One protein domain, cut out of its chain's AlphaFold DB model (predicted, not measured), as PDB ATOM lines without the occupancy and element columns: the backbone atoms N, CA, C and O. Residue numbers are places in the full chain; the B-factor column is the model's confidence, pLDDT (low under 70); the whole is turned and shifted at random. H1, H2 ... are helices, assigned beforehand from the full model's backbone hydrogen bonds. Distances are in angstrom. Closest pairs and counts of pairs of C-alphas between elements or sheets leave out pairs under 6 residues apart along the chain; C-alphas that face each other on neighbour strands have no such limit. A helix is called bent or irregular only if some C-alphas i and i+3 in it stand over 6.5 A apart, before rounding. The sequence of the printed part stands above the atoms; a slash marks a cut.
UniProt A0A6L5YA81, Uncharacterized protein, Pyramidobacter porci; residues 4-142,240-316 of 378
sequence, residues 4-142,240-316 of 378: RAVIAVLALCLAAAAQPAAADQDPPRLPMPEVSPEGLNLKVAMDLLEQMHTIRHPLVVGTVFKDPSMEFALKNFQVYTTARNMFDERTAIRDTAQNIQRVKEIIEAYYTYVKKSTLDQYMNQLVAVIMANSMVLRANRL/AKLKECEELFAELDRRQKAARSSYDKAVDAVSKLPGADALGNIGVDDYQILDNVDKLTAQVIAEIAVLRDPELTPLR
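What this domain is: This is residues 4 to 142 and 240 to 316 of the 378 residues of an uncharacterized protein of Pyramidobacter porci (UniProt A0A6L5YA81). The model is a long rod of helices in which H7 and H8, a helical hairpin, lie side by side along much of the length, while H4 packs on both towards one end, H2 packs on H8 and H4, and the shorter H5 and H3 fill in beside H7 and H2. H1 crosses H7 and H8 nearly at right angles, H6 packs on H1, and residues 309 to 315 stick out after H8. The printed part has 216 residues with eight named helices, H1 to H8 in chain order, and no named strand: its class is all helix. It is compact, with a radius of gyration of the C-alphas of 19.8 A, and spans 73 by 32 by 30 A.

How they stand to each other: H1, residues 4 to 17, is about perpendicular, at 81 degrees, to H7, residues 240 to 270; they touch, H7 with residues 245 to 255 alone, closest at the C-alphas of Cys 13 and Leu 248, 4.9 A. H6, residues 133 to 142, touches H1 at the C-alphas of Ile 7 and Ala 139, 5.0 A. H2, residues 42 to 60, runs the same way as H8, residues 276 to 308, at a shallow tilt of 9 degrees; they touch, H8 with residues 278 to 292 alone, closest at the C-alphas of Val 60 and Ile 289, 5.0 A. H3, residues 71 to 81, and H5, residues 119 to 130, touch at the C-alphas of Thr 81 and Asp 120, 5.3 A. H4, residues 97 to 117, touches H7 with residues 109 to 117 alone, closest at the C-alphas of Ser 117 and Tyr 263, 4.5 A. H2, H3, H4, H5, H7 and H8 form a bundle, a group of helices packed together. H3 and H8 are apart. Every O i to N i+4 pair is within hydrogen-bond range in H1, H3, H4, H5, H6 and H7; H2 has 13 of 15 and H8 26 of 29.

Where its parts are: H1 begins at C-alpha 4, (171.433, 165.632, 138.094). H2 is 26.1 A long and only just irregular, with C-alphas 55 and 58 6.9 A apart. H4 is 30.3 A and H7 45.0 A long. H8, 47.2 A, is irregular, with C-alphas 278 and 281 7.8 A apart, has a kink of 31 degrees near residue 283, and ends at C-alpha 308, (190.798, 158.909, 132.029).

The domain as a whole: The C-alphas of Ala 97 and Pro 314, the two farthest apart, are 73.2 A apart. Residues 143 to 239 are not printed, and C-alphas 142 and 240 are 12.6 A apart across this cut. The links H1 to H2 and H3 to H4 are long. Mean pLDDT of the printed part is 75.0; 64 residues are under 70, among them residues 15 to 39 and 63 to 86.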
ATOM      1  N   ARG A   4     171.503 165.205 136.708       69.81
ATOM      2  CA  ARG A   4     171.433 165.632 138.094       69.81
ATOM      3  C   ARG A   4     172.237 164.790 139.100       69.81
ATOM      4  O   ARG A   4     172.704 165.352 140.079       69.81
ATOM      5  N   ALA A   5     172.440 163.494 138.857       69.56
ATOM      6  CA  ALA A   5     173.181 162.613 139.770       69.56
ATOM      7  C   ALA A   5     174.674 162.977 139.847       69.56
ATOM      8  O   ALA A   5     175.238 163.053 140.933       69.56
ATOM      9  N   VAL A   6     175.296 163.276 138.701       70.75
ATOM     10  CA  VAL A   6     176.704 163.705 138.632       70.75
ATOM     11  C   VAL A   6     176.888 165.062 139.307       70.75
ATOM     12  O   VAL A   6     177.828 165.250 140.075       70.75
ATOM     13  N   ILE A   7     175.958 165.991 139.065       72.12
ATOM     14  CA  ILE A   7     175.972 167.317 139.691       72.12
ATOM     15  C   ILE A   7     175.895 167.189 141.213       72.12
ATOM     16  O   ILE A   7     176.675 167.827 141.919       72.12
ATOM     17  N   ALA A   8     174.986 166.351 141.718       72.69
ATOM     18  CA  ALA A   8     174.819 166.149 143.148       72.69
ATOM     19  C   ALA A   8     176.087 165.594 143.800       72.69
ATOM     20  O   ALA A   8     176.525 166.132 144.808       72.69
ATOM     21  N   VAL A   9     176.731 164.589 143.208       75.31
ATOM     22  CA  VAL A   9     177.965 164.016 143.764       75.31
ATOM     23  C   VAL A   9     179.124 165.003 143.736       75.31
ATOM     24  O   VAL A   9     179.837 165.124 144.725       75.31
ATOM     25  N   LEU A  10     179.308 165.753 142.649       72.94
ATOM     26  CA  LEU A  10     180.356 166.775 142.594       72.94
ATOM     27  C   LEU A  10     180.116 167.882 143.631       72.94
ATOM     28  O   LEU A  10     181.065 168.331 144.273       72.94
ATOM     29  N   ALA A  11     178.859 168.279 143.851       72.62
ATOM     30  CA  ALA A  11     178.503 169.191 144.935       72.62
ATOM     31  C   ALA A  11     178.795 168.580 146.320       72.62
ATOM     32  O   ALA A  11     179.356 169.268 147.169       72.62
ATOM     33  N   LEU A  12     178.501 167.289 146.531       73.75
ATOM     34  CA  LEU A  12     178.836 166.557 147.764       73.75
ATOM     35  C   LEU A  12     180.355 166.500 148.007       73.75
ATOM     36  O   LEU A  12     180.806 166.721 149.128       73.75
ATOM     37  N   CYS A  13     181.157 166.256 146.969       72.50
ATOM     38  CA  CYS A  13     182.616 166.205 147.077       72.50
ATOM     39  C   CYS A  13     183.204 167.586 147.412       72.50
ATOM     40  O   CYS A  13     184.052 167.718 148.295       72.50
ATOM     41  N   LEU A  14     182.703 168.642 146.762       70.88
ATOM     42  CA  LEU A  14     183.086 170.021 147.072       70.88
ATOM     43  C   LEU A  14     182.665 170.430 148.497       70.88
ATOM     44  O   LEU A  14     183.408 171.147 149.169       70.88
ATOM     45  N   ALA A  15     181.522 169.938 148.986       68.25
ATOM     46  CA  ALA A  15     181.079 170.109 150.370       68.25
ATOM     47  C   ALA A  15     181.981 169.412 151.383       68.25
ATOM     48  O   ALA A  15     182.310 169.992 152.415       68.25
ATOM     49  N   ALA A  16     182.416 168.192 151.078       67.75
ATOM     50  CA  ALA A  16     183.337 167.456 151.929       67.75
ATOM     51  C   ALA A  16     184.718 168.135 152.009       67.75
ATOM     52  O   ALA A  16     185.370 168.083 153.048       67.75
ATOM     53  N   ALA A  17     185.155 168.829 150.958       66.88
ATOM     54  CA  ALA A  17     186.405 169.587 150.981       66.88
ATOM     55  C   ALA A  17     186.284 170.977 151.619       66.88
ATOM     56  O   ALA A  17     187.289 171.550 152.048       66.88
ATOM     57  N   ALA A  18     185.071 171.526 151.724       62.97
ATOM     58  CA  ALA A  18     184.851 172.735 152.496       62.97
ATOM     59  C   ALA A  18     185.149 172.444 153.978       62.97
ATOM     60  O   ALA A  18     184.577 171.539 154.602       62.97
ATOM     61  N   GLN A  19     186.075 173.211 154.557       52.59
ATOM     62  CA  GLN A  19     186.204 173.254 156.009       52.59
ATOM     63  C   GLN A  19     184.871 173.746 156.579       52.59
ATOM     64  O   GLN A  19     184.252 174.624 155.969       52.59
ATOM     65  N   PRO A  20     184.410 173.209 157.720       49.03
ATOM     66  CA  PRO A  20     183.307 173.836 158.422       49.03
ATOM     67  C   PRO A  20     183.712 175.293 158.651       49.03
ATOM     68  O   PRO A  20     184.677 175.562 159.368       49.03
ATOM     69  N   ALA A  21     183.011 176.232 158.005       39.44
ATOM     70  CA  ALA A  21     182.994 177.598 158.498       39.44
ATOM     71  C   ALA A  21     182.659 177.467 159.985       39.44
ATOM     72  O   ALA A  21     181.721 176.743 160.318       39.44
ATOM     73  N   ALA A  22     183.548 178.012 160.815       33.12
ATOM     74  CA  ALA A  22     183.684 177.762 162.242       33.12
ATOM     75  C   ALA A  22     182.404 177.263 162.927       33.12
ATOM     76  O   ALA A  22     181.329 177.842 162.772       33.12
ATOM     77  N   ALA A  23     182.571 176.253 163.778       34.81
ATOM     78  CA  ALA A  23     181.584 175.739 164.727       34.81
ATOM     79  C   ALA A  23     180.998 176.793 165.709       34.81
ATOM     80  O   ALA A  23     180.351 176.414 166.680       34.81
ATOM     81  N   ASP A  24     181.199 178.088 165.446       31.50
ATOM     82  CA  ASP A  24     180.745 179.249 166.213       31.50
ATOM     83  C   ASP A  24     179.522 179.953 165.604       31.50
ATOM     84  O   ASP A  24     178.981 180.874 166.217       31.50
ATOM     85  N   GLN A  25     179.043 179.553 164.419       33.12
ATOM     86  CA  GLN A  25     177.693 179.939 164.011       33.12
ATOM     87  C   GLN A  25     176.708 178.946 164.613       33.12
ATOM     88  O   GLN A  25     176.585 177.812 164.146       33.12
ATOM     89  N   ASP A  26     176.018 179.387 165.670       35.81
ATOM     90  CA  ASP A  26     174.827 178.704 166.163       35.81
ATOM     91  C   ASP A  26     173.943 178.379 164.945       35.81
ATOM     92  O   ASP A  26     173.680 179.279 164.135       35.81
ATOM     93  N   PRO A  27     173.518 177.113 164.766       39.31
ATOM     94  CA  PRO A  27     172.607 176.764 163.688       39.31
ATOM     95  C   PRO A  27     171.421 177.740 163.688       39.31
ATOM     96  O   PRO A  27     170.986 178.143 164.775       39.31
ATOM     97  N   PRO A  28     170.908 178.155 162.512       37.62
ATOM     98  CA  PRO A  28     169.793 179.091 162.443       37.62
ATOM     99  C   PRO A  28     168.680 178.622 163.383       37.62
ATOM    100  O   PRO A  28     168.180 177.506 163.254       37.62
ATOM    101  N   ARG A  29     168.327 179.456 164.373       38.66
ATOM    102  CA  ARG A  29     167.197 179.178 165.266       38.66
ATOM    103  C   ARG A  29     165.942 179.227 164.424       38.66
ATOM    104  O   ARG A  29     165.512 180.297 164.000       38.66
ATOM    105  N   LEU A  30     165.394 178.061 164.158       41.59
ATOM    106  CA  LEU A  30     164.200 177.917 163.357       41.59
ATOM    107  C   LEU A  30     162.997 177.651 164.247       41.59
ATOM    108  O   LEU A  30     163.184 177.312 165.419       41.59
ATOM    109  N   PRO A  31     161.778 177.873 163.726       39.97
ATOM    110  CA  PRO A  31     160.573 177.759 164.520       39.97
ATOM    111  C   PRO A  31     160.524 176.352 165.102       39.97
ATOM    112  O   PRO A  31     160.443 175.369 164.367       39.97
ATOM    113  N   MET A  32     160.614 176.270 166.428       45.62
ATOM    114  CA  MET A  32     160.172 175.086 167.145       45.62
ATOM    115  C   MET A  32     158.753 174.777 166.658       45.62
ATOM    116  O   MET A  32     157.964 175.723 166.533       45.62
ATOM    117  N   PRO A  33     158.407 173.507 166.382       47.12
ATOM    118  CA  PRO A  33     157.008 173.126 166.285       47.12
ATOM    119  C   PRO A  33     156.293 173.734 167.493       47.12
ATOM    120  O   PRO A  33     156.782 173.579 168.615       47.12
ATOM    121  N   GLU A  34     155.220 174.500 167.272       44.03
ATOM    122  CA  GLU A  34     154.436 175.052 168.375       44.03
ATOM    123  C   GLU A  34     153.996 173.877 169.245       44.03
ATOM    124  O   GLU A  34     153.143 173.075 168.862       44.03
ATOM    125  N   VAL A  35     154.641 173.729 170.401       48.69
ATOM    126  CA  VAL A  35     154.244 172.717 171.364       48.69
ATOM    127  C   VAL A  35     152.858 173.129 171.826       48.69
ATOM    128  O   VAL A  35     152.684 174.223 172.370       48.69
ATOM    129  N   SER A  36     151.877 172.266 171.562       49.44
ATOM    130  CA  SER A  36     150.499 172.441 172.015       49.44
ATOM    131  C   SER A  36     150.486 172.927 173.474       49.44
ATOM    132  O   SER A  36     151.241 172.395 174.298       49.44
ATOM    133  N   PRO A  37     149.614 173.887 173.844       52.97
ATOM    134  CA  PRO A  37     149.452 174.320 175.235       52.97
ATOM    135  C   PRO A  37     149.093 173.166 176.200       52.97
ATOM    136  O   PRO A  37     149.151 173.327 177.421       52.97
ATOM    137  N   GLU A  38     148.757 171.990 175.667       56.06
ATOM    138  CA  GLU A  38     148.454 170.757 176.394       56.06
ATOM    139  C   GLU A  38     149.700 170.019 176.932       56.06
ATOM    140  O   GLU A  38     149.551 169.171 177.811       56.06
ATOM    141  N   GLY A  39     150.922 170.378 176.514       69.00
ATOM    142  CA  GLY A  39     152.178 169.731 176.937       69.00
ATOM    143  C   GLY A  39     152.563 168.499 176.100       69.00
ATOM    144  O   GLY A  39     151.854 168.113 175.175       69.00
ATOM    145  N   LEU A  40     153.712 167.878 176.407       80.81
ATOM    146  CA  LEU A  40     154.191 166.684 175.691       80.81
ATOM    147  C   LEU A  40     153.445 165.439 176.195       80.81
ATOM    148  O   LEU A  40     153.407 165.179 177.396       80.81
ATOM    149  N   ASN A  41     152.879 164.642 175.297       87.69
ATOM    150  CA  ASN A  41     152.252 163.355 175.616       87.69
ATOM    151  C   ASN A  41     152.739 162.275 174.637       87.69
ATOM    152  O   ASN A  41     153.482 162.588 173.701       87.69
ATOM    153  N   LEU A  42     152.360 161.010 174.846       88.69
ATOM    154  CA  LEU A  42     152.874 159.916 174.011       88.69
ATOM    155  C   LEU A  42     152.499 160.082 172.537       88.69
ATOM    156  O   LEU A  42     153.332 159.843 171.668       88.69
ATOM    157  N   LYS A  43     151.275 160.536 172.254       88.12
ATOM    158  CA  LYS A  43     150.829 160.783 170.882       88.12
ATOM    159  C   LYS A  43     151.682 161.861 170.216       88.12
ATOM    160  O   LYS A  43     152.238 161.608 169.159       88.12
ATOM    161  N   VAL A  44     151.857 163.010 170.868       83.81
ATOM    162  CA  VAL A  44     152.683 164.111 170.346       83.81
ATOM    163  C   VAL A  44     154.126 163.653 170.123       83.81
ATOM    164  O   VAL A  44     154.729 164.005 169.116       83.81
ATOM    165  N   ALA A  45     154.681 162.835 171.024       84.44
ATOM    166  CA  ALA A  45     156.027 162.299 170.849       84.44
ATOM    167  C   ALA A  45     156.147 161.398 169.609       84.44
ATOM    168  O   ALA A  45     157.122 161.515 168.871       84.44
ATOM    169  N   MET A  46     155.156 160.540 169.353       87.94
ATOM    170  CA  MET A  46     155.120 159.703 168.150       87.94
ATOM    171  C   MET A  46     154.878 160.528 166.878       87.94
ATOM    172  O   MET A  46     155.570 160.311 165.887       87.94
ATOM    173  N   ASP A  47     153.975 161.514 166.923       84.69
ATOM    174  CA  ASP A  47     153.684 162.417 165.801       84.69
ATOM    175  C   ASP A  47     154.950 163.193 165.373       84.69
ATOM    176  O   ASP A  47     155.210 163.363 164.182       84.69
ATOM    177  N   LEU A  48     155.795 163.609 166.328       81.25
ATOM    178  CA  LEU A  48     157.087 164.253 166.051       81.25
ATOM    179  C   LEU A  48     158.081 163.308 165.344       81.25
ATOM    180  O   LEU A  48     158.769 163.718 164.404       81.25
ATOM    181  N   LEU A  49     158.142 162.033 165.750       83.06
ATOM    182  CA  LEU A  49     158.981 161.021 165.088       83.06
ATOM    183  C   LEU A  49     158.465 160.674 163.680       83.06
ATOM    184  O   LEU A  49     159.254 160.426 162.765       83.06
ATOM    185  N   GLU A  50     157.153 160.693 163.463       83.19
ATOM    186  CA  GLU A  50     156.560 160.499 162.136       83.19
ATOM    187  C   GLU A  50     156.786 161.711 161.220       83.19
ATOM    188  O   GLU A  50     157.099 161.566 160.031       83.19
ATOM    189  N   GLN A  51     156.729 162.921 161.778       78.75
ATOM    190  CA  GLN A  51     157.108 164.136 161.067       78.75
ATOM    191  C   GLN A  51     158.561 164.039 160.582       78.75
ATOM    192  O   GLN A  51     158.841 164.295 159.409       78.75
ATOM    193  N   MET A  52     159.479 163.587 161.445       76.50
ATOM    194  CA  MET A  52     160.876 163.318 161.088       76.50
ATOM    195  C   MET A  52     161.033 162.360 159.911       76.50
ATOM    196  O   MET A  52     161.819 162.635 159.001       76.50
ATOM    197  N   HIS A  53     160.317 161.238 159.940       79.19
ATOM    198  CA  HIS A  53     160.317 160.266 158.850       79.19
ATOM    199  C   HIS A  53     159.863 160.923 157.536       79.19
ATOM    200  O   HIS A  53     160.545 160.859 156.511       79.19
ATOM    201  N   THR A  54     158.764 161.678 157.590       78.00
ATOM    202  CA  THR A  54     158.207 162.400 156.436       78.00
ATOM    203  C   THR A  54     159.200 163.402 155.839       78.00
ATOM    204  O   THR A  54     159.318 163.518 154.619       78.00
ATOM    205  N   ILE A  55     159.961 164.103 156.681       74.00
ATOM    206  CA  ILE A  55     160.971 165.078 156.245       74.00
ATOM    207  C   ILE A  55     162.201 164.403 155.630       74.00
ATOM    208  O   ILE A  55     162.786 164.946 154.692       74.00
ATOM    209  N   ARG A  56     162.607 163.231 156.137       76.06
ATOM    210  CA  ARG A  56     163.729 162.447 155.590       76.06
ATOM    211  C   ARG A  56     163.381 161.777 154.266       76.06
ATOM    212  O   ARG A  56     164.266 161.581 153.429       76.06
ATOM    213  N   HIS A  57     162.104 161.476 154.044       78.75
ATOM    214  CA  HIS A  57     161.621 160.727 152.888       78.75
ATOM    215  C   HIS A  57     162.184 161.193 151.522       78.75
ATOM    216  O   HIS A  57     162.634 160.347 150.745       78.75
ATOM    217  N   PRO A  58     162.283 162.499 151.195       74.75
ATOM    218  CA  PRO A  58     162.885 162.947 149.935       74.75
ATOM    219  C   PRO A  58     164.352 162.517 149.736       74.75
ATOM    220  O   PRO A  58     164.775 162.263 148.605       74.75
ATOM    221  N   LEU A  59     165.143 162.408 150.807       74.50
ATOM    222  CA  LEU A  59     166.533 161.934 150.742       74.50
ATOM    223  C   LEU A  59     166.617 160.411 150.658       74.50
ATOM    224  O   LEU A  59     167.475 159.888 149.947       74.50
ATOM    225  N   VAL A  60     165.689 159.710 151.312       80.06
ATOM    226  CA  VAL A  60     165.533 158.248 151.236       80.06
ATOM    227  C   VAL A  60     165.180 157.813 149.812       80.06
ATOM    228  O   VAL A  60     165.789 156.898 149.265       80.06
ATOM    229  N   VAL A  61     164.268 158.527 149.147       80.38
ATOM    230  CA  VAL A  61     163.948 158.317 147.718       80.38
ATOM    231  C   VAL A  61     165.059 158.872 146.797       80.38
ATOM    232  O   VAL A  61     165.093 158.632 145.578       80.38
ATOM    233  N   GLY A  62     165.987 159.645 147.370       70.62
ATOM    234  CA  GLY A  62     167.107 160.282 146.685       70.62
ATOM    235  C   GLY A  62     166.676 161.350 145.679       70.62
ATOM    236  O   GLY A  62     167.420 161.641 144.743       70.62
ATOM    237  N   THR A  63     165.466 161.909 145.798       68.50
ATOM    238  CA  THR A  63     164.955 162.940 144.876       68.50
ATOM    239  C   THR A  63     165.714 164.250 145.011       68.50
ATOM    240  O   THR A  63     165.956 164.910 144.004       68.50
ATOM    241  N   VAL A  64     166.179 164.570 146.217       65.62
ATOM    242  CA  VAL A  64     167.009 165.750 146.498       65.62
ATOM    243  C   VAL A  64     168.331 165.698 145.720       65.62
ATOM    244  O   VAL A  64     168.723 166.672 145.084       65.62
ATOM    245  N   PHE A  65     168.969 164.526 145.648       64.38
ATOM    246  CA  PHE A  65     170.186 164.318 144.851       64.38
ATOM    247  C   PHE A  65     169.917 164.246 143.338       64.38
ATOM    248  O   PHE A  65     170.839 164.251 142.529       64.38
ATOM    249  N   LYS A  66     168.649 164.176 142.921       63.84
ATOM    250  CA  LYS A  66     168.241 164.248 141.511       63.84
ATOM    251  C   LYS A  66     167.881 165.665 141.083       63.84
ATOM    252  O   LYS A  66     167.536 165.837 139.917       63.84
ATOM    253  N   ASP A  67     167.904 166.664 141.957       64.50
ATOM    254  CA  ASP A  67     167.755 168.060 141.555       64.50
ATOM    255  C   ASP A  67     168.316 169.002 142.631       64.50
ATOM    256  O   ASP A  67     167.565 169.532 143.452       64.50
ATOM    257  N   PRO A  68     169.640 169.230 142.647       56.22
ATOM    258  CA  PRO A  68     170.257 170.104 143.640       56.22
ATOM    259  C   PRO A  68     169.811 171.572 143.509       56.22
ATOM    260  O   PRO A  68     170.085 172.364 144.404       56.22
ATOM    261  N   SER A  69     169.093 171.940 142.436       58.78
ATOM    262  CA  SER A  69     168.481 173.265 142.279       58.78
ATOM    263  C   SER A  69     167.156 173.432 143.037       58.78
ATOM    264  O   SER A  69     166.634 174.544 143.115       58.78
ATOM    265  N   MET A  70     166.613 172.363 143.644       58.03
ATOM    266  CA  MET A  70     165.432 172.436 144.513       58.03
ATOM    267  C   MET A  70     165.783 173.016 145.890       58.03
ATOM    268  O   MET A  70     165.720 172.345 146.921       58.03
ATOM    269  N   GLU A  71     166.108 174.307 145.894       59.41
ATOM    270  CA  GLU A  71     166.443 175.105 147.073       59.41
ATOM    271  C   GLU A  71     165.364 175.000 148.168       59.41
ATOM    272  O   GLU A  71     165.686 174.947 149.347       59.41
ATOM    273  N   PHE A  72     164.084 174.879 147.801       56.03
ATOM    274  CA  PHE A  72     162.977 174.734 148.756       56.03
ATOM    275  C   PHE A  72     163.013 173.411 149.545       56.03
ATOM    276  O   PHE A  72     162.839 173.413 150.763       56.03
ATOM    277  N   ALA A  73     163.276 172.282 148.876       59.47
ATOM    278  CA  ALA A  73     163.353 170.974 149.534       59.47
ATOM    279  C   ALA A  73     164.597 170.872 150.434       59.47
ATOM    280  O   ALA A  73     164.522 170.341 151.540       59.47
ATOM    281  N   LEU A  74     165.717 171.444 149.981       62.25
ATOM    282  CA  LEU A  74     166.972 171.518 150.732       62.25
ATOM    283  C   LEU A  74     166.870 172.454 151.947       62.25
ATOM    284  O   LEU A  74     167.327 172.087 153.028       62.25
ATOM    285  N   LYS A  75     166.209 173.613 151.812       62.91
ATOM    286  CA  LYS A  75     165.949 174.537 152.929       62.91
ATOM    287  C   LYS A  75     165.071 173.903 153.996       62.91
ATOM    288  O   LYS A  75     165.442 173.940 155.161       62.91
ATOM    289  N   ASN A  76     163.954 173.279 153.615       58.75
ATOM    290  CA  ASN A  76     163.093 172.589 154.579       58.75
ATOM    291  C   ASN A  76     163.853 171.480 155.313       58.75
ATOM    292  O   ASN A  76     163.672 171.308 156.509       58.75
ATOM    293  N   PHE A  77     164.746 170.766 154.630       61.03
ATOM    294  CA  PHE A  77     165.556 169.743 155.274       61.03
ATOM    295  C   PHE A  77     166.572 170.327 156.268       61.03
ATOM    296  O   PHE A  77     166.588 169.896 157.420       61.03
ATOM    297  N   GLN A  78     167.339 171.358 155.869       61.34
ATOM    298  CA  GLN A  78     168.255 172.061 156.777       61.34
ATOM    299  C   GLN A  78     167.510 172.547 158.018       61.34
ATOM    300  O   GLN A  78     168.059 172.505 159.117       61.34
ATOM    301  N   VAL A  79     166.252 172.967 157.852       56.78
ATOM    302  CA  VAL A  79     165.455 173.502 158.946       56.78
ATOM    303  C   VAL A  79     165.229 172.491 160.071       56.78
ATOM    304  O   VAL A  79     165.317 172.843 161.245       56.78
ATOM    305  N   TYR A  80     165.012 171.223 159.733       52.91
ATOM    306  CA  TYR A  80     164.732 170.180 160.718       52.91
ATOM    307  C   TYR A  80     165.986 169.489 161.257       52.91
ATOM    308  O   TYR A  80     166.010 169.128 162.429       52.91
ATOM    309  N   THR A  81     167.052 169.355 160.464       53.59
ATOM    310  CA  THR A  81     168.341 168.826 160.949       53.59
ATOM    311  C   THR A  81     169.127 169.837 161.787       53.59
ATOM    312  O   THR A  81     170.059 169.457 162.495       53.59
ATOM    313  N   THR A  82     168.795 171.131 161.720       50.62
ATOM    314  CA  THR A  82     169.358 172.177 162.600       50.62
ATOM    315  C   THR A  82     168.474 172.526 163.796       50.62
ATOM    316  O   THR A  82     168.965 173.173 164.727       50.62
ATOM    317  N   ALA A  83     167.216 172.071 163.823       50.22
ATOM    318  CA  ALA A  83     166.334 172.202 164.976       50.22
ATOM    319  C   ALA A  83     166.866 171.343 166.136       50.22
ATOM    320  O   ALA A  83     166.505 170.180 166.326       50.22
ATOM    321  N   ARG A  84     167.781 171.925 166.920       46.69
ATOM    322  CA  ARG A  84     168.192 171.391 168.219       46.69
ATOM    323  C   ARG A  84     166.934 171.161 169.056       46.69
ATOM    324  O   ARG A  84     166.179 172.098 169.287       46.69
ATOM    325  N   ASN A  85     166.800 169.934 169.559       54.28
ATOM    326  CA  ASN A  85     165.835 169.514 170.574       54.28
ATOM    327  C   ASN A  85     164.372 169.467 170.106       54.28
ATOM    328  O   ASN A  85     163.533 170.234 170.561       54.28
ATOM    329  N   MET A  86     164.062 168.469 169.269       61.97
ATOM    330  CA  MET A  86     162.688 168.036 168.961       61.97
ATOM    331  C   MET A  86     161.828 167.835 170.215       61.97
ATOM    332  O   MET A  86     160.645 168.159 170.233       61.97
ATOM    333  N   PHE A  87     162.453 167.325 171.272       71.00
ATOM    334  CA  PHE A  87     161.904 167.320 172.614       71.00
ATOM    335  C   PHE A  87     162.590 168.458 173.373       71.00
ATOM    336  O   PHE A  87     163.794 168.383 173.599       71.00
ATOM    337  N   ASP A  88     161.881 169.532 173.715       65.88
ATOM    338  CA  ASP A  88     162.412 170.539 174.642       65.88
ATOM    339  C   ASP A  88     162.293 169.990 176.067       65.88
ATOM    340  O   ASP A  88     161.183 169.729 176.537       65.88
ATOM    341  N   GLU A  89     163.425 169.838 176.759       59.56
ATOM    342  CA  GLU A  89     163.512 169.374 178.151       59.56
ATOM    343  C   GLU A  89     162.663 170.219 179.120       59.56
ATOM    344  O   GLU A  89     162.310 169.757 180.206       59.56
ATOM    345  N   ARG A  90     162.314 171.455 178.739       63.34
ATOM    346  CA  ARG A  90     161.454 172.360 179.519       63.34
ATOM    347  C   ARG A  90     159.964 172.063 179.367       63.34
ATOM    348  O   ARG A  90     159.161 172.585 180.141       63.34
ATOM    349  N   THR A  91     159.577 171.249 178.388       70.44
ATOM    350  CA  THR A  91     158.175 170.905 178.147       70.44
ATOM    351  C   THR A  91     157.703 169.888 179.179       70.44
ATOM    352  O   THR A  91     158.217 168.775 179.264       70.44
ATOM    353  N   ALA A  92     156.681 170.245 179.959       76.56
ATOM    354  CA  ALA A  92     156.074 169.312 180.901       76.56
ATOM    355  C   ALA A  92     155.409 168.141 180.157       76.56
ATOM    356  O   ALA A  92     154.590 168.357 179.260       76.56
ATOM    357  N   ILE A  93     155.724 166.909 180.572       82.62
ATOM    358  CA  ILE A  93     155.065 165.702 180.064       82.62
ATOM    359  C   ILE A  93     153.746 165.512 180.820       82.62
ATOM    360  O   ILE A  93     153.751 165.411 182.050       82.62
ATOM    361  N   ARG A  94     152.620 165.475 180.107       83.31
ATOM    362  CA  ARG A  94     151.271 165.355 180.681       83.31
ATOM    363  C   ARG A  94     150.528 164.189 180.041       83.31
ATOM    364  O   ARG A  94     149.992 164.313 178.947       83.31
ATOM    365  N   ASP A  95     150.509 163.054 180.732       86.00
ATOM    366  CA  ASP A  95     149.831 161.832 180.289       86.00
ATOM    367  C   ASP A  95     149.624 160.880 181.491       86.00
ATOM    368  O   ASP A  95     149.897 161.238 182.640       86.00
ATOM    369  N   THR A  96     149.161 159.655 181.250       89.75
ATOM    370  CA  THR A  96     149.172 158.569 182.239       89.75
ATOM    371  C   THR A  96     150.604 158.242 182.681       89.75
ATOM    372  O   THR A  96     151.557 158.436 181.929       89.75
ATOM    373  N   ALA A  97     150.786 157.697 183.889       89.38
ATOM    374  CA  ALA A  97     152.117 157.361 184.412       89.38
ATOM    375  C   ALA A  97     152.916 156.421 183.483       89.38
ATOM    376  O   ALA A  97     154.117 156.613 183.296       89.38
ATOM    377  N   GLN A  98     152.238 155.448 182.863       92.12
ATOM    378  CA  GLN A  98     152.835 154.542 181.882       92.12
ATOM    379  C   GLN A  98     153.304 155.295 180.631       92.12
ATOM    380  O   GLN A  98     154.437 155.112 180.190       92.12
ATOM    381  N   ASN A  99     152.467 156.179 180.087       91.94
ATOM    382  CA  ASN A  99     152.811 156.969 178.907       91.94
ATOM    383  C   ASN A  99     153.912 157.992 179.201       91.94
ATOM    384  O   ASN A  99     154.800 158.176 178.377       91.94
ATOM    385  N   ILE A 100     153.919 158.607 180.388       90.88
ATOM    386  CA  ILE A 100     155.010 159.486 180.825       90.88
ATOM    387  C   ILE A 100     156.335 158.720 180.834       90.88
ATOM    388  O   ILE A 100     157.337 159.225 180.329       90.88
ATOM    389  N   GLN A 101     156.351 157.511 181.404       92.44
ATOM    390  CA  GLN A 101     157.549 156.676 181.427       92.44
ATOM    391  C   GLN A 101     157.993 156.313 180.006       92.44
ATOM    392  O   GLN A 101     159.163 156.481 179.666       92.44
ATOM    393  N   ARG A 102     157.045 155.933 179.145       94.06
ATOM    394  CA  ARG A 102     157.321 155.618 177.746       94.06
ATOM    395  C   ARG A 102     157.910 156.800 176.970       94.06
ATOM    396  O   ARG A 102     158.870 156.631 176.229       94.06
ATOM    397  N   VAL A 103     157.372 158.005 177.158       90.31
ATOM    398  CA  VAL A 103     157.893 159.227 176.526       90.31
ATOM    399  C   VAL A 103     159.332 159.498 176.967       90.31
ATOM    400  O   VAL A 103     160.169 159.818 176.129       90.31
ATOM    401  N   LYS A 104     159.659 159.319 178.253       90.31
ATOM    402  CA  LYS A 104     161.038 159.486 178.748       90.31
ATOM    403  C   LYS A 104     162.014 158.514 178.087       90.31
ATOM    404  O   LYS A 104     163.097 158.933 177.689       90.31
ATOM    405  N   GLU A 105     161.620 157.251 177.932       93.88
ATOM    406  CA  GLU A 105     162.430 156.229 177.256       93.88
ATOM    407  C   GLU A 105     162.703 156.590 175.789       93.88
ATOM    408  O   GLU A 105     163.826 156.431 175.311       93.88
ATOM    409  N   ILE A 106     161.693 157.110 175.082       91.44
ATOM    410  CA  ILE A 106     161.823 157.576 173.692       91.44
ATOM    411  C   ILE A 106     162.780 158.771 173.604       91.44
ATOM    412  O   ILE A 106     163.666 158.785 172.749       91.44
ATOM    413  N   ILE A 107     162.635 159.756 174.496       88.19
ATOM    414  CA  ILE A 107     163.506 160.940 174.545       88.19
ATOM    415  C   ILE A 107     164.962 160.527 174.787       88.19
ATOM    416  O   ILE A 107     165.863 160.985 174.081       88.19
ATOM    417  N   GLU A 108     165.204 159.635 175.749       89.88
ATOM    418  CA  GLU A 108     166.544 159.133 176.059       89.88
ATOM    419  C   GLU A 108     167.164 158.388 174.869       89.88
ATOM    420  O   GLU A 108     168.329 158.627 174.519       89.88
ATOM    421  N   ALA A 109     166.384 157.526 174.209       90.94
ATOM    422  CA  ALA A 109     166.816 156.828 173.005       90.94
ATOM    423  C   ALA A 109     167.167 157.812 171.883       90.94
ATOM    424  O   ALA A 109     168.236 157.701 171.278       90.94
ATOM    425  N   TYR A 110     166.320 158.817 171.649       87.50
ATOM    426  CA  TYR A 110     166.521 159.821 170.606       87.50
ATOM    427  C   TYR A 110     167.771 160.669 170.857       87.50
ATOM    428  O   TYR A 110     168.616 160.817 169.974       87.50
ATOM    429  N   TYR A 111     167.951 161.191 172.071       85.31
ATOM    430  CA  TYR A 111     169.144 161.970 172.398       85.31
ATOM    431  C   TYR A 111     170.418 161.134 172.325       85.31
ATOM    432  O   TYR A 111     171.445 161.622 171.847       85.31
ATOM    433  N   THR A 112     170.363 159.869 172.750       88.31
ATOM    434  CA  THR A 112     171.492 158.945 172.601       88.31
ATOM    435  C   THR A 112     171.832 158.731 171.130       88.31
ATOM    436  O   THR A 112     173.014 158.785 170.774       88.31
ATOM    437  N   TYR A 113     170.815 158.553 170.281       87.69
ATOM    438  CA  TYR A 113     170.972 158.417 168.838       87.69
ATOM    439  C   TYR A 113     171.653 159.647 168.230       87.69
ATOM    440  O   TYR A 113     172.749 159.532 167.685       87.69
ATOM    441  N   VAL A 114     171.060 160.835 168.392       80.19
ATOM    442  CA  VAL A 114     171.542 162.095 167.797       80.19
ATOM    443  C   VAL A 114     172.958 162.433 168.261       80.19
ATOM    444  O   VAL A 114     173.822 162.790 167.458       80.19
ATOM    445  N   LYS A 115     173.238 162.271 169.561       82.75
ATOM    446  CA  LYS A 115     174.560 162.559 170.134       82.75
ATOM    447  C   LYS A 115     175.654 161.660 169.560       82.75
ATOM    448  O   LYS A 115     176.799 162.094 169.457       82.75
ATOM    449  N   LYS A 116     175.331 160.406 169.235       84.62
ATOM    450  CA  LYS A 116     176.304 159.423 168.740       84.62
ATOM    451  C   LYS A 116     176.407 159.390 167.221       84.62
ATOM    452  O   LYS A 116     177.503 159.158 166.722       84.62
ATOM    453  N   SER A 117     175.309 159.618 166.501       78.81
ATOM    454  CA  SER A 117     175.277 159.459 165.046       78.81
ATOM    455  C   SER A 117     176.047 160.566 164.337       78.81
ATOM    456  O   SER A 117     176.635 160.320 163.288       78.81
ATOM    457  N   THR A 118     176.071 161.790 164.889       75.69
ATOM    458  CA  THR A 118     176.631 162.999 164.242       75.69
ATOM    459  C   THR A 118     176.074 163.262 162.832       75.69
ATOM    460  O   THR A 118     176.558 164.142 162.117       75.69
ATOM    461  N   LEU A 119     175.041 162.516 162.429       75.56
ATOM    462  CA  LEU A 119     174.568 162.441 161.054       75.56
ATOM    463  C   LEU A 119     173.890 163.747 160.658       75.56
ATOM    464  O   LEU A 119     174.122 164.243 159.563       75.56
ATOM    465  N   ASP A 120     173.171 164.372 161.587       71.44
ATOM    466  CA  ASP A 120     172.573 165.689 161.379       71.44
ATOM    467  C   ASP A 120     173.633 166.744 161.040       71.44
ATOM    468  O   ASP A 120     173.433 167.553 160.140       71.44
ATOM    469  N   GLN A 121     174.799 166.727 161.697       72.50
ATOM    470  CA  GLN A 121     175.890 167.664 161.391       72.50
ATOM    471  C   GLN A 121     176.483 167.405 160.006       72.50
ATOM    472  O   GLN A 121     176.693 168.352 159.245       72.50
ATOM    473  N   TYR A 122     176.720 166.136 159.672       74.75
ATOM    474  CA  TYR A 122     177.187 165.733 158.348       74.75
ATOM    475  C   TYR A 122     176.200 166.181 157.259       74.75
ATOM    476  O   TYR A 122     176.577 166.905 156.338       74.75
ATOM    477  N   MET A 123     174.917 165.854 157.416       72.69
ATOM    478  CA  MET A 123     173.858 166.179 156.463       72.69
ATOM    479  C   MET A 123     173.606 167.688 156.348       72.69
ATOM    480  O   MET A 123     173.418 168.192 155.241       72.69
ATOM    481  N   ASN A 124     173.681 168.432 157.455       71.62
ATOM    482  CA  ASN A 124     173.591 169.894 157.453       71.62
ATOM    483  C   ASN A 124     174.700 170.538 156.624       71.62
ATOM    484  O   ASN A 124     174.427 171.435 155.830       71.62
ATOM    485  N   GLN A 125     175.945 170.084 156.796       69.94
ATOM    486  CA  GLN A 125     177.074 170.593 156.017       69.94
ATOM    487  C   GLN A 125     176.894 170.290 154.530       69.94
ATOM    488  O   GLN A 125     177.078 171.178 153.701       69.94
ATOM    489  N   LEU A 126     176.476 169.066 154.193       70.88
ATOM    490  CA  LEU A 126     176.207 168.690 152.807       70.88
ATOM    491  C   LEU A 126     175.137 169.588 152.173       70.88
ATOM    492  O   LEU A 126     175.342 170.128 151.088       70.88
ATOM    493  N   VAL A 127     174.012 169.791 152.858       70.62
ATOM    494  CA  VAL A 127     172.877 170.575 152.351       70.62
ATOM    495  C   VAL A 127     173.225 172.054 152.226       70.62
ATOM    496  O   VAL A 127     172.969 172.648 151.180       70.62
ATOM    497  N   ALA A 128     173.861 172.639 153.245       68.62
ATOM    498  CA  ALA A 128     174.287 174.038 153.226       68.62
ATOM    499  C   ALA A 128     175.202 174.335 152.032       68.62
ATOM    500  O   ALA A 128     175.085 175.379 151.391       68.62
ATOM    501  N   VAL A 129     176.084 173.393 151.701       63.78
ATOM    502  CA  VAL A 129     177.009 173.557 150.589       63.78
ATOM    503  C   VAL A 129     176.351 173.287 149.228       63.78
ATOM    504  O   VAL A 129     176.626 174.024 148.284       63.78
ATOM    505  N   ILE A 130     175.433 172.317 149.109       65.88
ATOM    506  CA  ILE A 130     174.639 172.137 147.875       65.88
ATOM    507  C   ILE A 130     173.867 173.424 147.538       65.88
ATOM    508  O   ILE A 130     173.792 173.807 146.373       65.88
ATOM    509  N   MET A 131     173.351 174.134 148.546       67.19
ATOM    510  CA  MET A 131     172.653 175.411 148.350       67.19
ATOM    511  C   MET A 131     173.573 176.585 147.973       67.19
ATOM    512  O   MET A 131     173.092 177.626 147.517       67.19
ATOM    513  N   ALA A 132     174.896 176.456 148.111       64.06
ATOM    514  CA  ALA A 132     175.839 177.468 147.658       64.06
ATOM    515  C   ALA A 132     175.966 177.412 146.120       64.06
ATOM    516  O   ALA A 132     176.820 176.720 145.567       64.06
ATOM    517  N   ASN A 133     175.117 178.170 145.414       60.34
ATOM    518  CA  ASN A 133     174.964 178.198 143.945       60.34
ATOM    519  C   ASN A 133     176.270 178.179 143.116       60.34
ATOM    520  O   ASN A 133     176.295 177.650 142.003       60.34
ATOM    521  N   SER A 134     177.377 178.721 143.627       64.88
ATOM    522  CA  SER A 134     178.674 178.695 142.937       64.88
ATOM    523  C   SER A 134     179.230 177.277 142.738       64.88
ATOM    524  O   SER A 134     179.918 177.030 141.744       64.88
ATOM    525  N   MET A 135     178.910 176.339 143.633       67.12
ATOM    526  CA  MET A 135     179.324 174.941 143.535       67.12
ATOM    527  C   MET A 135     178.489 174.153 142.531       67.12
ATOM    528  O   MET A 135     179.061 173.452 141.697       67.12
ATOM    529  N   VAL A 136     177.166 174.342 142.518       69.69
ATOM    530  CA  VAL A 136     176.276 173.730 141.514       69.69
ATOM    531  C   VAL A 136     176.674 174.170 140.101       69.69
ATOM    532  O   VAL A 136     176.789 173.339 139.205       69.69
ATOM    533  N   LEU A 137     177.006 175.450 139.897       72.44
ATOM    534  CA  LEU A 137     177.487 175.955 138.602       72.44
ATOM    535  C   LEU A 137     178.822 175.336 138.152       72.44
ATOM    536  O   LEU A 137     179.069 175.188 136.953       72.44
ATOM    537  N   ARG A 138     179.722 175.013 139.090       71.75
ATOM    538  CA  ARG A 138     180.983 174.317 138.778       71.75
ATOM    539  C   ARG A 138     180.720 172.853 138.420       71.75
ATOM    540  O   ARG A 138     181.233 172.388 137.406       71.75
ATOM    541  N   ALA A 139     179.876 172.176 139.194       74.94
ATOM    542  CA  ALA A 139     179.460 170.800 138.947       74.94
ATOM    543  C   ALA A 139     178.720 170.641 137.603       74.94
ATOM    544  O   ALA A 139     179.007 169.708 136.855       74.94
ATOM    545  N   ASN A 140     177.851 171.596 137.244       77.12
ATOM    546  CA  ASN A 140     177.160 171.629 135.952       77.12
ATOM    547  C   ASN A 140     178.143 171.675 134.780       77.12
ATOM    548  O   ASN A 140     178.022 170.874 133.861       77.12
ATOM    549  N   ARG A 141     179.155 172.551 134.828       77.31
ATOM    550  CA  ARG A 141     180.150 172.671 133.745       77.31
ATOM    551  C   ARG A 141     180.992 171.409 133.551       77.31
ATOM    552  O   ARG A 141     181.292 171.036 132.415       77.31
ATOM    553  N   LEU A 142     181.376 170.751 134.648       76.44
ATOM    554  CA  LEU A 142     182.082 169.466 134.596       76.44
ATOM    555  C   LEU A 142     181.199 168.401 133.944       76.44
ATOM    556  O   LEU A 142     181.616 167.747 132.992       76.44
ATOM    557  N   ALA A 240     194.533 168.040 135.488       79.94
ATOM    558  CA  ALA A 240     194.523 168.814 136.725       79.94
ATOM    559  C   ALA A 240     193.118 168.891 137.346       79.94
ATOM    560  O   ALA A 240     192.977 168.749 138.556       79.94
ATOM    561  N   LYS A 241     192.077 169.076 136.523       79.50
ATOM    562  CA  LYS A 241     190.680 169.131 136.978       79.50
ATOM    563  C   LYS A 241     190.148 167.768 137.398       79.50
ATOM    564  O   LYS A 241     189.454 167.682 138.406       79.50
ATOM    565  N   LEU A 242     190.494 166.705 136.673       80.31
ATOM    566  CA  LEU A 242     190.153 165.338 137.070       80.31
ATOM    567  C   LEU A 242     190.868 164.945 138.364       80.31
ATOM    568  O   LEU A 242     190.243 164.338 139.225       80.31
ATOM    569  N   LYS A 243     192.130 165.352 138.543       83.50
ATOM    570  CA  LYS A 243     192.865 165.138 139.794       83.50
ATOM    571  C   LYS A 243     192.234 165.888 140.970       83.50
ATOM    572  O   LYS A 243     192.043 165.296 142.023       83.50
ATOM    573  N   GLU A 244     191.859 167.156 140.779       82.38
ATOM    574  CA  GLU A 244     191.091 167.913 141.778       82.38
ATOM    575  C   GLU A 244     189.809 167.151 142.144       82.38
ATOM    576  O   GLU A 244     189.537 166.940 143.318       82.38
ATOM    577  N   CYS A 245     189.061 166.650 141.156       79.69
ATOM    578  CA  CYS A 245     187.872 165.841 141.421       79.69
ATOM    579  C   CYS A 245     188.191 164.583 142.242       79.69
ATOM    580  O   CYS A 245     187.497 164.324 143.217       79.69
ATOM    581  N   GLU A 246     189.230 163.821 141.898       83.19
ATOM    582  CA  GLU A 246     189.639 162.617 142.643       83.19
ATOM    583  C   GLU A 246     189.972 162.901 144.107       83.19
ATOM    584  O   GLU A 246     189.565 162.145 144.987       83.19
ATOM    585  N   GLU A 247     190.677 163.997 144.377       86.12
ATOM    586  CA  GLU A 247     190.982 164.429 145.741       86.12
ATOM    587  C   GLU A 247     189.695 164.758 146.514       86.12
ATOM    588  O   GLU A 247     189.535 164.342 147.665       86.12
ATOM    589  N   LEU A 248     188.732 165.425 145.867       82.94
ATOM    590  CA  LEU A 248     187.419 165.696 146.459       82.94
ATOM    591  C   LEU A 248     186.623 164.395 146.711       82.94
ATOM    592  O   LEU A 248     185.953 164.277 147.737       82.94
ATOM    593  N   PHE A 249     186.711 163.412 145.809       84.94
ATOM    594  CA  PHE A 249     186.093 162.089 145.973       84.94
ATOM    595  C   PHE A 249     186.694 161.309 147.139       84.94
ATOM    596  O   PHE A 249     185.956 160.698 147.913       84.94
ATOM    597  N   ALA A 250     188.017 161.349 147.293       85.88
ATOM    598  CA  ALA A 250     188.702 160.720 148.415       85.88
ATOM    599  C   ALA A 250     188.277 161.342 149.755       85.88
ATOM    600  O   ALA A 250     188.057 160.625 150.733       85.88
ATOM    601  N   GLU A 251     188.102 162.667 149.805       85.19
ATOM    602  CA  GLU A 251     187.595 163.342 151.001       85.19
ATOM    603  C   GLU A 251     186.121 163.006 151.282       85.19
ATOM    604  O   GLU A 251     185.764 162.765 152.440       85.19
ATOM    605  N   LEU A 252     185.270 162.917 150.250       84.81
ATOM    606  CA  LEU A 252     183.887 162.460 150.412       84.81
ATOM    607  C   LEU A 252     183.834 161.039 150.984       84.81
ATOM    608  O   LEU A 252     183.135 160.821 151.972       84.81
ATOM    609  N   ASP A 253     184.602 160.101 150.423       87.00
ATOM    610  CA  ASP A 253     184.695 158.717 150.907       87.00
ATOM    611  C   ASP A 253     185.152 158.659 152.374       87.00
ATOM    612  O   ASP A 253     184.549 157.968 153.200       87.00
ATOM    613  N   ARG A 254     186.164 159.455 152.744       87.56
ATOM    614  CA  ARG A 254     186.642 159.548 154.129       87.56
ATOM    615  C   ARG A 254     185.542 160.022 155.081       87.56
ATOM    616  O   ARG A 254     185.342 159.408 156.133       87.56
ATOM    617  N   ARG A 255     184.828 161.102 154.739       85.00
ATOM    618  CA  ARG A 255     183.734 161.627 155.577       85.00
ATOM    619  C   ARG A 255     182.548 160.671 155.640       85.00
ATOM    620  O   ARG A 255     181.971 160.504 156.709       85.00
ATOM    621  N   GLN A 256     182.231 160.012 154.535       86.81
ATOM    622  CA  GLN A 256     181.148 159.041 154.449       86.81
ATOM    623  C   GLN A 256     181.426 157.807 155.318       86.81
ATOM    624  O   GLN A 256     180.563 157.380 156.084       86.81
ATOM    625  N   LYS A 257     182.658 157.284 155.305       89.69
ATOM    626  CA  LYS A 257     183.091 156.212 156.220       89.69
ATOM    627  C   LYS A 257     182.997 156.627 157.687       89.69
ATOM    628  O   LYS A 257     182.563 155.833 158.521       89.69
ATOM    629  N   ALA A 258     183.373 157.866 158.008       88.88
ATOM    630  CA  ALA A 258     183.225 158.399 159.359       88.88
ATOM    631  C   ALA A 258     181.745 158.490 159.774       88.88
ATOM    632  O   ALA A 258     181.397 158.025 160.857       88.88
ATOM    633  N   ALA A 259     180.877 159.005 158.896       87.00
ATOM    634  CA  ALA A 259     179.438 159.090 159.131       87.00
ATOM    635  C   ALA A 259     178.809 157.702 159.338       87.00
ATOM    636  O   ALA A 259     178.075 157.508 160.305       87.00
ATOM    637  N   ARG A 260     179.165 156.711 158.507       91.19
ATOM    638  CA  ARG A 260     178.742 155.309 158.672       91.19
ATOM    639  C   ARG A 260     179.182 154.724 160.011       91.19
ATOM    640  O   ARG A 260     178.364 154.167 160.729       91.19
ATOM    641  N   SER A 261     180.443 154.923 160.398       92.38
ATOM    642  CA  SER A 261     180.935 154.447 161.697       92.38
ATOM    643  C   SER A 261     180.196 155.088 162.875       92.38
ATOM    644  O   SER A 261     179.906 154.409 163.860       92.38
ATOM    645  N   SER A 262     179.893 156.386 162.801       89.06
ATOM    646  CA  SER A 262     179.097 157.070 163.825       89.06
ATOM    647  C   SER A 262     177.651 156.568 163.857       89.06
ATOM    648  O   SER A 262     177.122 156.333 164.944       89.06
ATOM    649  N   TYR A 263     177.035 156.336 162.694       91.75
ATOM    650  CA  TYR A 263     175.715 155.713 162.575       91.75
ATOM    651  C   TYR A 263     175.686 154.320 163.223       91.75
ATOM    652  O   TYR A 263     174.871 154.089 164.112       91.75
ATOM    653  N   ASP A 264     176.624 153.432 162.883       92.44
ATOM    654  CA  ASP A 264     176.675 152.070 163.433       92.44
ATOM    655  C   ASP A 264     176.824 152.083 164.965       92.44
ATOM    656  O   ASP A 264     176.148 151.345 165.683       92.44
ATOM    657  N   LYS A 265     177.668 152.982 165.494       91.12
ATOM    658  CA  LYS A 265     177.822 153.192 166.945       91.12
ATOM    659  C   LYS A 265     176.550 153.726 167.601       91.12
ATOM    660  O   LYS A 265     176.304 153.428 168.770       91.12
ATOM    661  N   ALA A 266     175.782 154.557 166.898       90.12
ATOM    662  CA  ALA A 266     174.514 155.072 167.392       90.12
ATOM    663  C   ALA A 266     173.462 153.962 167.447       90.12
ATOM    664  O   ALA A 266     172.832 153.794 168.489       90.12
ATOM    665  N   VAL A 267     173.338 153.163 166.384       92.00
ATOM    666  CA  VAL A 267     172.424 152.013 166.330       92.00
ATOM    667  C   VAL A 267     172.742 151.003 167.436       92.00
ATOM    668  O   VAL A 267     171.839 150.639 168.188       92.00
ATOM    669  N   ASP A 268     174.009 150.608 167.619       92.44
ATOM    670  CA  ASP A 268     174.388 149.684 168.704       92.44
ATOM    671  C   ASP A 268     174.060 150.253 170.093       92.44
ATOM    672  O   ASP A 268     173.522 149.546 170.947       92.44
ATOM    673  N   ALA A 269     174.345 151.536 170.329       90.56
ATOM    674  CA  ALA A 269     174.069 152.162 171.617       90.56
ATOM    675  C   ALA A 269     172.569 152.277 171.917       90.56
ATOM    676  O   ALA A 269     172.162 152.095 173.062       90.56
ATOM    677  N   VAL A 270     171.761 152.573 170.899       92.69
ATOM    678  CA  VAL A 270     170.311 152.743 171.035       92.69
ATOM    679  C   VAL A 270     169.603 151.405 171.145       92.69
ATOM    680  O   VAL A 270     168.676 151.310 171.934       92.69
ATOM    681  N   SER A 271     170.059 150.362 170.444       90.81
ATOM    682  CA  SER A 271     169.425 149.029 170.428       90.81
ATOM    683  C   SER A 271     169.202 148.399 171.813       90.81
ATOM    684  O   SER A 271     168.394 147.485 171.956       90.81
ATOM    685  N   LYS A 272     169.911 148.891 172.835       90.19
ATOM    686  CA  LYS A 272     169.862 148.423 174.227       90.19
ATOM    687  C   LYS A 272     168.893 149.228 175.102       90.19
ATOM    688  O   LYS A 272     168.699 148.873 176.261       90.19
ATOM    689  N   LEU A 273     168.324 150.318 174.585       94.19
ATOM    690  CA  LEU A 273     167.449 151.223 175.329       94.19
ATOM    691  C   LEU A 273     165.970 150.828 175.171       94.19
ATOM    692  O   LEU A 273     165.557 150.458 174.073       94.19
ATOM    693  N   PRO A 274     165.136 150.970 176.221       92.62
ATOM    694  CA  PRO A 274     163.716 150.611 176.155       92.62
ATOM    695  C   PRO A 274     162.913 151.363 175.082       92.62
ATOM    696  O   PRO A 274     161.938 150.828 174.570       92.62
ATOM    697  N   GLY A 275     163.316 152.588 174.725       90.31
ATOM    698  CA  GLY A 275     162.657 153.426 173.712       90.31
ATOM    699  C   GLY A 275     163.108 153.192 172.267       90.31
ATOM    700  O   GLY A 275     162.676 153.923 171.379       90.31
ATOM    701  N   ALA A 276     164.004 152.232 172.018       91.12
ATOM    702  CA  ALA A 276     164.672 152.060 170.725       91.12
ATOM    703  C   ALA A 276     163.723 151.736 169.564       91.12
ATOM    704  O   ALA A 276     163.937 152.192 168.442       91.12
ATOM    705  N   ASP A 277     162.674 150.961 169.828       92.94
ATOM    706  CA  ASP A 277     161.692 150.532 168.831       92.94
ATOM    707  C   ASP A 277     160.949 151.714 168.193       92.94
ATOM    708  O   ASP A 277     160.648 151.676 167.000       92.94
ATOM    709  N   ALA A 278     160.751 152.809 168.936       89.31
ATOM    710  CA  ALA A 278     160.132 154.024 168.411       89.31
ATOM    711  C   ALA A 278     160.984 154.717 167.329       89.31
ATOM    712  O   ALA A 278     160.457 155.482 166.525       89.31
ATOM    713  N   LEU A 279     162.293 154.439 167.272       87.56
ATOM    714  CA  LEU A 279     163.231 155.051 166.322       87.56
ATOM    715  C   LEU A 279     163.478 154.204 165.066       87.56
ATOM    716  O   LEU A 279     164.276 154.606 164.218       87.56
ATOM    717  N   GLY A 280     162.812 153.053 164.919       85.25
ATOM    718  CA  GLY A 280     163.085 152.092 163.844       85.25
ATOM    719  C   GLY A 280     163.087 152.714 162.442       85.25
ATOM    720  O   GLY A 280     164.050 152.544 161.694       85.25
ATOM    721  N   ASN A 281     162.065 153.510 162.113       84.81
ATOM    722  CA  ASN A 281     161.961 154.163 160.802       84.81
ATOM    723  C   ASN A 281     163.071 155.199 160.567       84.81
ATOM    724  O   ASN A 281     163.601 155.283 159.466       84.81
ATOM    725  N   ILE A 282     163.479 155.935 161.606       83.94
ATOM    726  CA  ILE A 282     164.563 156.925 161.510       83.94
ATOM    727  C   ILE A 282     165.892 156.231 161.204       83.94
ATOM    728  O   ILE A 282     166.630 156.667 160.323       83.94
ATOM    729  N   GLY A 283     166.183 155.123 161.893       84.44
ATOM    730  CA  GLY A 283     167.395 154.344 161.648       84.44
ATOM    731  C   GLY A 283     167.448 153.763 160.232       84.44
ATOM    732  O   GLY A 283     168.514 153.772 159.611       84.44
ATOM    733  N   VAL A 284     166.312 153.289 159.708       88.81
ATOM    734  CA  VAL A 284     166.192 152.788 158.327       88.81
ATOM    735  C   VAL A 284     166.385 153.911 157.307       88.81
ATOM    736  O   VAL A 284     167.131 153.737 156.342       88.81
ATOM    737  N   ASP A 285     165.759 155.065 157.530       86.69
ATOM    738  CA  ASP A 285     165.891 156.222 156.647       86.69
ATOM    739  C   ASP A 285     167.345 156.686 156.555       86.69
ATOM    740  O   ASP A 285     167.883 156.820 155.456       86.69
ATOM    741  N   ASP A 286     168.002 156.892 157.697       85.69
ATOM    742  CA  ASP A 286     169.381 157.379 157.749       85.69
ATOM    743  C   ASP A 286     170.346 156.396 157.061       85.69
ATOM    744  O   ASP A 286     171.233 156.816 156.309       85.69
ATOM    745  N   TYR A 287     170.130 155.084 157.218       89.56
ATOM    746  CA  TYR A 287     170.874 154.068 156.466       89.56
ATOM    747  C   TYR A 287     170.671 154.206 154.955       89.56
ATOM    748  O   TYR A 287     171.646 154.206 154.197       89.56
ATOM    749  N   GLN A 288     169.420 154.343 154.506       89.19
ATOM    750  CA  GLN A 288     169.102 154.445 153.085       89.19
ATOM    751  C   GLN A 288     169.655 155.735 152.466       89.19
ATOM    752  O   GLN A 288     170.081 155.733 151.309       89.19
ATOM    753  N   ILE A 289     169.698 156.830 153.228       83.25
ATOM    754  CA  ILE A 289     170.327 158.087 152.812       83.25
ATOM    755  C   ILE A 289     171.828 157.879 152.581       83.25
ATOM    756  O   ILE A 289     172.334 158.251 151.520       83.25
ATOM    757  N   LEU A 290     172.532 157.246 153.527       86.19
ATOM    758  CA  LEU A 290     173.958 156.935 153.379       86.19
ATOM    759  C   LEU A 290     174.213 155.997 152.186       86.19
ATOM    760  O   LEU A 290     175.123 156.228 151.394       86.19
ATOM    761  N   ASP A 291     173.383 154.970 152.009       89.25
ATOM    762  CA  ASP A 291     173.457 154.040 150.874       89.25
ATOM    763  C   ASP A 291     173.222 154.731 149.518       89.25
ATOM    764  O   ASP A 291     173.926 154.460 148.542       89.25
ATOM    765  N   ASN A 292     172.296 155.690 149.453       83.88
ATOM    766  CA  ASN A 292     172.083 156.493 148.250       83.88
ATOM    767  C   ASN A 292     173.328 157.306 147.878       83.88
ATOM    768  O   ASN A 292     173.682 157.364 146.698       83.88
ATOM    769  N   VAL A 293     174.001 157.912 148.863       82.06
ATOM    770  CA  VAL A 293     175.246 158.664 148.639       82.06
ATOM    771  C   VAL A 293     176.347 157.750 148.095       82.06
ATOM    772  O   VAL A 293     177.004 158.117 147.120       82.06
ATOM    773  N   ASP A 294     176.508 156.542 148.639       85.62
ATOM    774  CA  ASP A 294     177.515 155.579 148.167       85.62
ATOM    775  C   ASP A 294     177.257 155.141 146.723       85.62
ATOM    776  O   ASP A 294     178.159 155.177 145.883       85.62
ATOM    777  N   LYS A 295     176.008 154.776 146.406       84.50
ATOM    778  CA  LYS A 295     175.609 154.366 145.052       84.50
ATOM    779  C   LYS A 295     175.847 155.473 144.032       84.50
ATOM    780  O   LYS A 295     176.352 155.204 142.944       84.50
ATOM    781  N   LEU A 296     175.497 156.711 144.381       80.12
ATOM    782  CA  LEU A 296     175.738 157.876 143.533       80.12
ATOM    783  C   LEU A 296     177.244 158.114 143.335       80.12
ATOM    784  O   LEU A 296     177.691 158.314 142.208       80.12
ATOM    785  N   THR A 297     178.030 158.030 144.408       82.12
ATOM    786  CA  THR A 297     179.487 158.230 144.380       82.12
ATOM    787  C   THR A 297     180.180 157.199 143.490       82.12
ATOM    788  O   THR A 297     180.944 157.569 142.598       82.12
ATOM    789  N   ALA A 298     179.859 155.912 143.662       84.06
ATOM    790  CA  ALA A 298     180.421 154.821 142.868       84.06
ATOM    791  C   ALA A 298     180.151 154.988 141.363       84.06
ATOM    792  O   ALA A 298     181.032 154.741 140.540       84.06
ATOM    793  N   GLN A 299     178.952 155.455 140.999       78.75
ATOM    794  CA  GLN A 299     178.607 155.742 139.606       78.75
ATOM    795  C   GLN A 299     179.496 156.838 139.011       78.75
ATOM    796  O   GLN A 299     180.014 156.664 137.914       78.75
ATOM    797  N   VAL A 300     179.722 157.948 139.720       77.12
ATOM    798  CA  VAL A 300     180.534 159.051 139.173       77.12
ATOM    799  C   VAL A 300     182.018 158.701 139.102       77.12
ATOM    800  O   VAL A 300     182.684 159.099 138.148       77.12
ATOM    801  N   ILE A 301     182.534 157.910 140.046       83.12
ATOM    802  CA  ILE A 301     183.904 157.382 139.969       83.12
ATOM    803  C   ILE A 301     184.095 156.561 138.686       83.12
ATOM    804  O   ILE A 301     185.099 156.735 137.994       83.12
ATOM    805  N   ALA A 302     183.121 155.718 138.326       82.88
ATOM    806  CA  ALA A 302     183.175 154.955 137.080       82.88
ATOM    807  C   ALA A 302     183.218 155.873 135.842       82.88
ATOM    808  O   ALA A 302     183.977 155.616 134.912       82.88
ATOM    809  N   GLU A 303     182.469 156.977 135.849       78.69
ATOM    810  CA  GLU A 303     182.476 157.959 134.754       78.69
ATOM    811  C   GLU A 303     183.818 158.694 134.625       78.69
ATOM    812  O   GLU A 303     184.324 158.882 133.519       78.69
ATOM    813  N   ILE A 304     184.440 159.072 135.746       80.25
ATOM    814  CA  ILE A 304     185.784 159.673 135.741       80.25
ATOM    815  C   ILE A 304     186.815 158.690 135.181       80.25
ATOM    816  O   ILE A 304     187.674 159.091 134.396       80.25
ATOM    817  N   ALA A 305     186.721 157.409 135.546       84.25
ATOM    818  CA  ALA A 305     187.617 156.380 135.032       84.25
ATOM    819  C   ALA A 305     187.517 156.248 133.502       84.25
ATOM    820  O   ALA A 305     188.550 156.201 132.835       84.25
ATOM    821  N   VAL A 306     186.301 156.285 132.938       83.50
ATOM    822  CA  VAL A 306     186.084 156.295 131.478       83.50
ATOM    823  C   VAL A 306     186.753 157.502 130.831       83.50
ATOM    824  O   VAL A 306     187.445 157.356 129.829       83.50
ATOM    825  N   LEU A 307     186.606 158.692 131.420       79.19
ATOM    826  CA  LEU A 307     187.265 159.886 130.896       79.19
ATOM    827  C   LEU A 307     188.782 159.803 130.987       79.19
ATOM    828  O   LEU A 307     189.471 160.408 130.178       79.19
ATOM    829  N   ARG A 308     189.345 159.083 131.955       81.00
ATOM    830  CA  ARG A 308     190.798 158.909 132.029       81.00
ATOM    831  C   ARG A 308     191.339 157.962 130.969       81.00
ATOM    832  O   ARG A 308     192.503 158.113 130.600       81.00
ATOM    833  N   ASP A 309     190.521 157.046 130.472       83.12
ATOM    834  CA  ASP A 309     190.941 156.067 129.483       83.12
ATOM    835  C   ASP A 309     191.185 156.740 128.112       83.12
ATOM    836  O   ASP A 309     190.244 157.252 127.491       83.12
ATOM    837  N   PRO A 310     192.439 156.764 127.617       76.00
ATOM    838  CA  PRO A 310     192.777 157.384 126.339       76.00
ATOM    839  C   PRO A 310     192.150 156.679 125.133       76.00
ATOM    840  O   PRO A 310     192.040 157.302 124.078       76.00
ATOM    841  N   GLU A 311     191.769 155.408 125.260       80.12
ATOM    842  CA  GLU A 311     191.127 154.649 124.186       80.12
ATOM    843  C   GLU A 311     189.618 154.933 124.127       80.12
ATOM    844  O   GLU A 311     189.027 154.884 123.050       80.12
ATOM    845  N   LEU A 312     189.003 155.293 125.261       77.25
ATOM    846  CA  LEU A 312     187.586 155.675 125.341       77.25
ATOM    847  C   LEU A 312     187.350 157.182 125.170       77.25
ATOM    848  O   LEU A 312     186.228 157.586 124.874       77.25
ATOM    849  N   THR A 313     188.385 158.008 125.355       78.00
ATOM    850  CA  THR A 313     188.328 159.472 125.180       78.00
ATOM    851  C   THR A 313     189.517 160.044 124.397       78.00
ATOM    852  O   THR A 313     190.266 160.904 124.890       78.00
ATOM    853  N   PRO A 314     189.731 159.590 123.152       77.00
ATOM    854  CA  PRO A 314     190.835 160.048 122.319       77.00
ATOM    855  C   PRO A 314     190.919 161.577 122.190       77.00
ATOM    856  O   PRO A 314     192.041 162.097 122.181       77.00
ATOM    857  N   LEU A 315     189.797 162.322 122.147       82.06
ATOM    858  CA  LEU A 315     189.842 163.792 122.036       82.06
ATOM    859  C   LEU A 315     190.418 164.447 123.283       82.06
ATOM    860  O   LEU A 315     191.182 165.406 123.178       82.06
ATOM    861  N   ARG A 316     190.102 163.939 124.472       80.75
ATOM    862  CA  ARG A 316     190.663 164.495 125.705       80.75
ATOM    863  C   ARG A 316     192.178 164.334 125.744       80.75
ATOM    864  O   ARG A 316     192.891 165.263 126.111       80.75
TER     865      ARG A 316